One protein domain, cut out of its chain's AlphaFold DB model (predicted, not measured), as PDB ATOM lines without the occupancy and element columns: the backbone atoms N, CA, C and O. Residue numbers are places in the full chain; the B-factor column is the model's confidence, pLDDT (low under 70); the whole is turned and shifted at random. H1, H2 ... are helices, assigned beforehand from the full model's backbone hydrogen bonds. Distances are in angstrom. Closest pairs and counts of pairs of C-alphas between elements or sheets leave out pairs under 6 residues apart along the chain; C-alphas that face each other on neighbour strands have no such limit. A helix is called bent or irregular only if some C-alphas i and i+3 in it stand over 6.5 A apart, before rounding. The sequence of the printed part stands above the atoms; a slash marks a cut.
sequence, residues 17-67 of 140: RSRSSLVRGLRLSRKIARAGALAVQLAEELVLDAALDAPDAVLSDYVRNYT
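This is residues 17 to 67 of the 140 residues of the protein "GMC_oxred_C domain-containing protein" of Hyphomicrobiales bacterium (UniProt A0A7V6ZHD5). Look for one long helix, H1, with a shorter helix, H3, crossing over its first half nearly at a right angle, and a single small turn of helix, H2, just beyond its far end. From H2 a long loop, residues 40 to 55, folds back on the same side of H1 as H3 and leads to H3, so the model is a long helix with a loop and a crossing helix over one side. The printed part has 51 residues with three named helices, in the order H1, H2, H3, and no named strand; its class is all helix. It is only just compact, close to loose, with a radius of gyration of the C-alphas of 11.3 A, and its outline is elongated, 32 by 19 by 18 A, with H1 running along the longest axis.

Start from the longest helix, H1, residues 17 to 33, and look for H3, residues 56 to 66, which touches it. Their closest C-alphas are those of Val 23 and Leu 59, 6.0 A apart. H1 touches H3 with residues 19 to 26 alone. The lines of the two helices stand at 86 degrees, about perpendicular, and their centres are 10.5 A apart. At the other end of H1, find H2, residues 36 to 39, which is close to H1 but not clearly touching, with 2 pairs of C-alphas within 8 A. The closest C-alphas of H1 and H2 are those of Ala 33 and Ala 39, 6.1 A apart. H2 and H3 are apart. In H1 and H3 every O i to N i+4 pair is within hydrogen-bond range; H2 is too short for such a pair, and its 1 pair of O i and N i+3 is within range.

Find C-alpha 17 at (23.620, -61.070, -29.736); from there H1 runs 24.1 A to C-alpha 33 at (39.894, -43.524, -32.709). H2 covers Gly 36 to Ala 39, four residues. For H3, go to C-alpha 56 at (35.705, -59.780, -23.904) and read on for 15.2 A to C-alpha 66 at (27.707, -47.635, -19.651). No helix is bent or irregular.

The two C-alphas farthest apart are those of Arg 17 and Val 40, 33.6 A. The C-alphas of the first and last printed residues, Arg 17 and Thr 67, are 14.6 A apart. The printed part has no cut. The link from H1 to H2 is tight, with 2 residues, and the link from H2 to H3 is long, with 16 residues. The C-alphas of that long link, residues 40 to 55, lie 7 to 18 A from the mean of the C-alphas. In the B-factor column the mean pLDDT of the printed part is 89.9, and no printed residue is under 70.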
ATOM      1  N   ARG A  17      23.238 -61.775 -28.504       84.12
ATOM      2  CA  ARG A  17      23.620 -61.070 -29.736       84.12
ATOM      3  C   ARG A  17      23.742 -59.554 -29.548       84.12
ATOM      4  O   ARG A  17      24.626 -58.948 -30.149       84.12
ATOM      5  N   SER A  18      22.903 -58.929 -28.719       84.38
ATOM      6  CA  SER A  18      22.967 -57.483 -28.465       84.38
ATOM      7  C   SER A  18      24.248 -57.110 -27.724       84.38
ATOM      8  O   SER A  18      24.935 -56.165 -28.107       84.38
ATOM      9  N   ARG A  19      24.617 -57.902 -26.710       87.25
ATOM     10  CA  ARG A  19      25.850 -57.700 -25.944       87.25
ATOM     11  C   ARG A  19      27.095 -57.892 -26.809       87.25
ATOM     12  O   ARG A  19      27.962 -57.023 -26.816       87.25
ATOM     13  N   SER A  20      27.165 -58.979 -27.581       91.19
ATOM     14  CA  SER A  20      28.322 -59.240 -28.450       91.19
ATOM     15  C   SER A  20      28.481 -58.193 -29.557       91.19
ATOM     16  O   SER A  20      29.602 -57.813 -29.894       91.19
ATOM     17  N   SER A  21      27.372 -57.667 -30.089       93.19
ATOM     18  CA  SER A  21      27.401 -56.598 -31.097       93.19
ATOM     19  C   SER A  21      27.983 -55.300 -30.537       93.19
ATOM     20  O   SER A  21      28.802 -54.667 -31.197       93.19
ATOM     21  N   LEU A  22      27.623 -54.935 -29.304       94.19
ATOM     22  CA  LEU A  22      28.163 -53.744 -28.647       94.19
ATOM     23  C   LEU A  22      29.640 -53.896 -28.275       94.19
ATOM     24  O   LEU A  22      30.397 -52.955 -28.482       94.19
ATOM     25  N   VAL A  23      30.077 -55.074 -27.812       94.12
ATOM     26  CA  VAL A  23      31.508 -55.344 -27.567       94.12
ATOM     27  C   VAL A  23      32.319 -55.205 -28.860       94.12
ATOM     28  O   VAL A  23      33.353 -54.538 -28.877       94.12
ATOM     29  N   ARG A  24      31.826 -55.760 -29.976       94.69
ATOM     30  CA  ARG A  24      32.454 -55.582 -31.297       94.69
ATOM     31  C   ARG A  24      32.485 -54.116 -31.730       94.69
ATOM     32  O   ARG A  24      33.512 -53.661 -32.228       94.69
ATOM     33  N   GLY A  25      31.383 -53.393 -31.532       94.19
ATOM     34  CA  GLY A  25      31.287 -51.961 -31.813       94.19
ATOM     35  C   GLY A  25      32.316 -51.159 -31.019       94.19
ATOM     36  O   GLY A  25      33.065 -50.391 -31.608       94.19
ATOM     37  N   LEU A  26      32.439 -51.424 -29.716       93.75
ATOM     38  CA  LEU A  26      33.423 -50.791 -28.839       93.75
ATOM     39  C   LEU A  26      34.858 -51.029 -29.326       93.75
ATOM     40  O   LEU A  26      35.624 -50.076 -29.453       93.75
ATOM     41  N   ARG A  27      35.219 -52.273 -29.676       93.12
ATOM     42  CA  ARG A  27      36.542 -52.579 -30.254       93.12
ATOM     43  C   ARG A  27      36.795 -51.795 -31.543       93.12
ATOM     44  O   ARG A  27      37.872 -51.228 -31.715       93.12
ATOM     45  N   LEU A  28      35.807 -51.752 -32.437       93.94
ATOM     46  CA  LEU A  28      35.916 -51.026 -33.700       93.94
ATOM     47  C   LEU A  28      36.070 -49.517 -33.473       93.94
ATOM     48  O   LEU A  28      36.959 -48.912 -34.064       93.94
ATOM     49  N   SER A  29      35.269 -48.922 -32.587       93.12
ATOM     50  CA  SER A  29      35.367 -47.504 -32.231       93.12
ATOM     51  C   SER A  29      36.750 -47.152 -31.687       93.12
ATOM     52  O   SER A  29      37.345 -46.181 -32.145       93.12
ATOM     53  N   ARG A  30      37.310 -47.972 -30.786       91.94
ATOM     54  CA  ARG A  30      38.664 -47.763 -30.239       91.94
ATOM     55  C   ARG A  30      39.751 -47.894 -31.309       91.94
ATOM     56  O   ARG A  30      40.699 -47.113 -31.317       91.94
ATOM     57  N   LYS A  31      39.597 -48.840 -32.246       91.75
ATOM     58  CA  LYS A  31      40.499 -48.986 -33.401       91.75
ATOM     59  C   LYS A  31      40.451 -47.762 -34.322       91.75
ATOM     60  O   LYS A  31      41.504 -47.293 -34.735       91.75
ATOM     61  N   ILE A  32      39.255 -47.253 -34.631       92.94
ATOM     62  CA  ILE A  32      39.063 -46.058 -35.471       92.94
ATOM     63  C   ILE A  32      39.650 -44.822 -34.786       92.94
ATOM     64  O   ILE A  32      40.372 -44.063 -35.424       92.94
ATOM     65  N   ALA A  33      39.389 -44.649 -33.490       91.81
ATOM     66  CA  ALA A  33      39.894 -43.524 -32.709       91.81
ATOM     67  C   ALA A  33      41.429 -43.424 -32.785       91.81
ATOM     68  O   ALA A  33      41.976 -42.349 -32.995       91.81
ATOM     69  N   ARG A  34      42.133 -44.558 -32.715       89.25
ATOM     70  CA  ARG A  34      43.605 -44.614 -32.766       89.25
ATOM     71  C   ARG A  34      44.189 -44.666 -34.183       89.25
ATOM     72  O   ARG A  34      45.385 -44.900 -34.332       89.25
ATOM     73  N   ALA A  35      43.382 -44.480 -35.226       90.81
ATOM     74  CA  ALA A  35      43.852 -44.528 -36.605       90.81
ATOM     75  C   ALA A  35      44.215 -43.132 -37.138       90.81
ATOM     76  O   ALA A  35      43.431 -42.187 -37.035       90.81
ATOM     77  N   GLY A  36      45.382 -43.029 -37.783       90.56
ATOM     78  CA  GLY A  36      45.778 -41.891 -38.619       90.56
ATOM     79  C   GLY A  36      45.543 -40.521 -37.974       90.56
ATOM     80  O   GLY A  36      46.034 -40.242 -36.884       90.56
ATOM     81  N   ALA A  37      44.774 -39.675 -38.661       91.88
ATOM     82  CA  ALA A  37      44.520 -38.290 -38.266       91.88
ATOM     83  C   ALA A  37      43.736 -38.129 -36.950       91.88
ATOM     84  O   ALA A  37      43.837 -37.078 -36.323       91.88
ATOM     85  N   LEU A  38      42.974 -39.137 -36.506       92.69
ATOM     86  CA  LEU A  38      42.267 -39.063 -35.222       92.69
ATOM     87  C   LEU A  38      43.216 -39.286 -34.041       92.69
ATOM     88  O   LEU A  38      43.046 -38.652 -33.003       92.69
ATOM     89  N   ALA A  39      44.251 -40.116 -34.211       90.75
ATOM     90  CA  ALA A  39      45.172 -40.470 -33.133       90.75
ATOM     91  C   ALA A  39      45.908 -39.251 -32.558       90.75
ATOM     92  O   ALA A  39      46.111 -39.173 -31.354       90.75
ATOM     93  N   VAL A  40      46.259 -38.279 -33.407       93.12
ATOM     94  CA  VAL A  40      46.953 -37.048 -32.988       93.12
ATOM     95  C   VAL A  40      46.047 -36.054 -32.255       93.12
ATOM     96  O   VAL A  40      46.546 -35.111 -31.654       93.12
ATOM     97  N   GLN A  41      44.724 -36.240 -32.318       93.44
ATOM     98  CA  GLN A  41      43.738 -35.373 -31.662       93.44
ATOM     99  C   GLN A  41      43.256 -35.937 -30.318       93.44
ATOM    100  O   GLN A  41      42.495 -35.280 -29.609       93.44
ATOM    101  N   LEU A  42      43.661 -37.158 -29.965       89.62
ATOM    102  CA  LEU A  42      43.224 -37.834 -28.750       89.62
ATOM    103  C   LEU A  42      44.318 -37.766 -27.691       89.62
ATOM    104  O   LEU A  42      45.400 -38.309 -27.885       89.62
ATOM    105  N   ALA A  43      44.009 -37.139 -26.558       86.69
ATOM    106  CA  ALA A  43      44.891 -37.155 -25.398       86.69
ATOM    107  C   ALA A  43      44.861 -38.526 -24.705       86.69
ATOM    108  O   ALA A  43      45.886 -39.191 -24.586       86.69
ATOM    109  N   GLU A  44      43.674 -38.974 -24.292       84.81
ATOM    110  CA  GLU A  44      43.484 -40.236 -23.575       84.81
ATOM    111  C   GLU A  44      42.035 -40.741 -23.666       84.81
ATOM    112  O   GLU A  44      41.131 -40.045 -24.137       84.81
ATOM    113  N   GLU A  45      41.809 -41.975 -23.214       85.19
ATOM    114  CA  GLU A  45      40.483 -42.582 -23.089       85.19
ATOM    115  C   GLU A  45      39.994 -42.456 -21.637       85.19
ATOM    116  O   GLU A  45      40.603 -43.007 -20.730       85.19
ATOM    117  N   LEU A  46      38.891 -41.732 -21.409       83.19
ATOM    118  CA  LEU A  46      38.512 -41.262 -20.064       83.19
ATOM    119  C   LEU A  46      37.860 -42.307 -19.145       83.19
ATOM    120  O   LEU A  46      37.934 -42.185 -17.928       83.19
ATOM    121  N   VAL A  47      37.120 -43.268 -19.703       80.94
ATOM    122  CA  VAL A  47      36.211 -44.129 -18.912       80.94
ATOM    123  C   VAL A  47      36.616 -45.600 -18.959       80.94
ATOM    124  O   VAL A  47      36.354 -46.347 -18.022       80.94
ATOM    125  N   LEU A  48      37.240 -46.031 -20.054       84.50
ATOM    126  CA  LEU A  48      37.683 -47.406 -20.230       84.50
ATOM    127  C   LEU A  48      39.205 -47.467 -20.129       84.50
ATOM    128  O   LEU A  48      39.909 -47.319 -21.126       84.50
ATOM    129  N   ASP A  49      39.685 -47.739 -18.922       80.19
ATOM    130  CA  ASP A  49      41.097 -48.000 -18.661       80.19
ATOM    131  C   ASP A  49      41.413 -49.486 -18.886       80.19
ATOM    132  O   ASP A  49      41.458 -50.305 -17.969       80.19
ATOM    133  N   ALA A  50      41.501 -49.877 -20.157       81.25
ATOM    134  CA  ALA A  50      41.820 -51.245 -20.549       81.25
ATOM    135  C   ALA A  50      42.682 -51.260 -21.813       81.25
ATOM    136  O   ALA A  50      42.555 -50.390 -22.673       81.25
ATOM    137  N   ALA A  51      43.508 -52.289 -22.000       83.06
ATOM    138  CA  ALA A  51      44.244 -52.473 -23.252       83.06
ATOM    139  C   ALA A  51      43.290 -52.673 -24.456       83.06
ATOM    140  O   ALA A  51      42.102 -52.975 -24.299       83.06
ATOM    141  N   LEU A  52      43.772 -52.482 -25.690       82.50
ATOM    142  CA  LEU A  52      42.942 -52.675 -26.898       82.50
ATOM    143  C   LEU A  52      42.533 -54.135 -27.106       82.50
ATOM    144  O   LEU A  52      41.438 -54.425 -27.596       82.50
ATOM    145  N   ASP A  53      43.420 -55.040 -26.727       86.81
ATOM    146  CA  ASP A  53      43.275 -56.489 -26.739       86.81
ATOM    147  C   ASP A  53      42.684 -57.030 -25.430       86.81
ATOM    148  O   ASP A  53      42.666 -58.242 -25.222       86.81
ATOM    149  N   ALA A  54      42.127 -56.157 -24.578       90.31
ATOM    150  CA  ALA A  54      41.479 -56.561 -23.336       90.31
ATOM    151  C   ALA A  54      40.455 -57.691 -23.567       90.31
ATOM    152  O   ALA A  54      39.757 -57.677 -24.591       90.31
ATOM    153  N   PRO A  55      40.321 -58.645 -22.629       92.38
ATOM    154  CA  PRO A  55      39.379 -59.753 -22.757       92.38
ATOM    155  C   PRO A  55      37.929 -59.288 -22.941       92.38
ATOM    156  O   PRO A  55      37.508 -58.271 -22.387       92.38
ATOM    157  N   ASP A  56      37.126 -60.080 -23.658       90.94
ATOM    158  CA  ASP A  56      35.705 -59.780 -23.904       90.94
ATOM    159  C   ASP A  56      34.892 -59.601 -22.612       90.94
ATOM    160  O   ASP A  56      33.934 -58.831 -22.607       90.94
ATOM    161  N   ALA A  57      35.282 -60.259 -21.514       91.50
ATOM    162  CA  ALA A  57      34.648 -60.093 -20.205       91.50
ATOM    163  C   ALA A  57      34.737 -58.640 -19.703       91.50
ATOM    164  O   ALA A  57      33.714 -58.051 -19.361       91.50
ATOM    165  N   VAL A  58      35.925 -58.027 -19.779       92.50
ATOM    166  CA  VAL A  58      36.161 -56.632 -19.362       92.50
ATOM    167  C   VAL A  58      35.313 -55.671 -20.199       92.50
ATOM    168  O   VAL A  58      34.636 -54.788 -19.675       92.50
ATOM    169  N   LEU A  59      35.292 -55.876 -21.518       93.12
ATOM    170  CA  LEU A  59      34.504 -55.044 -22.430       93.12
ATOM    171  C   LEU A  59      32.994 -55.245 -22.243       93.12
ATOM    172  O   LEU A  59      32.219 -54.300 -22.374       93.12
ATOM    173  N   SER A  60      32.564 -56.467 -21.935       92.75
ATOM    174  CA  SER A  60      31.170 -56.801 -21.645       92.75
ATOM    175  C   SER A  60      30.677 -56.100 -20.379       92.75
ATOM    176  O   SER A  60      29.553 -55.591 -20.370       92.75
ATOM    177  N   ASP A  61      31.498 -56.041 -19.331       91.62
ATOM    178  CA  ASP A  61      31.154 -55.344 -18.088       91.62
ATOM    179  C   ASP A  61      31.057 -53.834 -18.307       91.62
ATOM    180  O   ASP A  61      30.084 -53.206 -17.882       91.62
ATOM    181  N   TYR A  62      31.982 -53.262 -19.082       91.75
ATOM    182  CA  TYR A  62      31.881 -51.872 -19.520       91.75
ATOM    183  C   TYR A  62      30.576 -51.612 -20.292       91.75
ATOM    184  O   TYR A  62      29.807 -50.713 -19.950       91.75
ATOM    185  N   VAL A  63      30.263 -52.436 -21.298       93.06
ATOM    186  CA  VAL A  63      29.014 -52.326 -22.071       93.06
ATOM    187  C   VAL A  63      27.793 -52.403 -21.152       93.06
ATOM    188  O   VAL A  63      26.871 -51.602 -21.305       93.06
ATOM    189  N   ARG A  64      27.766 -53.313 -20.174       90.75
ATOM    190  CA  ARG A  64      26.644 -53.443 -19.234       90.75
ATOM    191  C   ARG A  64      26.431 -52.174 -18.405       90.75
ATOM    192  O   ARG A  64      25.283 -51.771 -18.231       90.75
ATOM    193  N   ASN A  65      27.508 -51.559 -17.925       90.56
ATOM    194  CA  ASN A  65      27.436 -50.418 -17.012       90.56
ATOM    195  C   ASN A  65      27.199 -49.081 -17.727       90.56
ATOM    196  O   ASN A  65      26.532 -48.205 -17.181       90.56
ATOM    197  N   TYR A  66      27.699 -48.927 -18.956       90.31
ATOM    198  CA  TYR A  66      27.707 -47.635 -19.651       90.31
ATOM    199  C   TYR A  66      26.741 -47.539 -20.840       90.31
ATOM    200  O   TYR A  66      26.532 -46.444 -21.369       90.31
ATOM    201  N   THR A  67      26.094 -48.637 -21.258       91.00
ATOM    202  CA  THR A  67      25.122 -48.588 -22.366       91.00
ATOM    203  C   THR A  67      23.883 -47.769 -22.003       91.00
ATOM    204  O   THR A  67      23.149 -48.052 -21.049       91.00
TER     205      THR A  67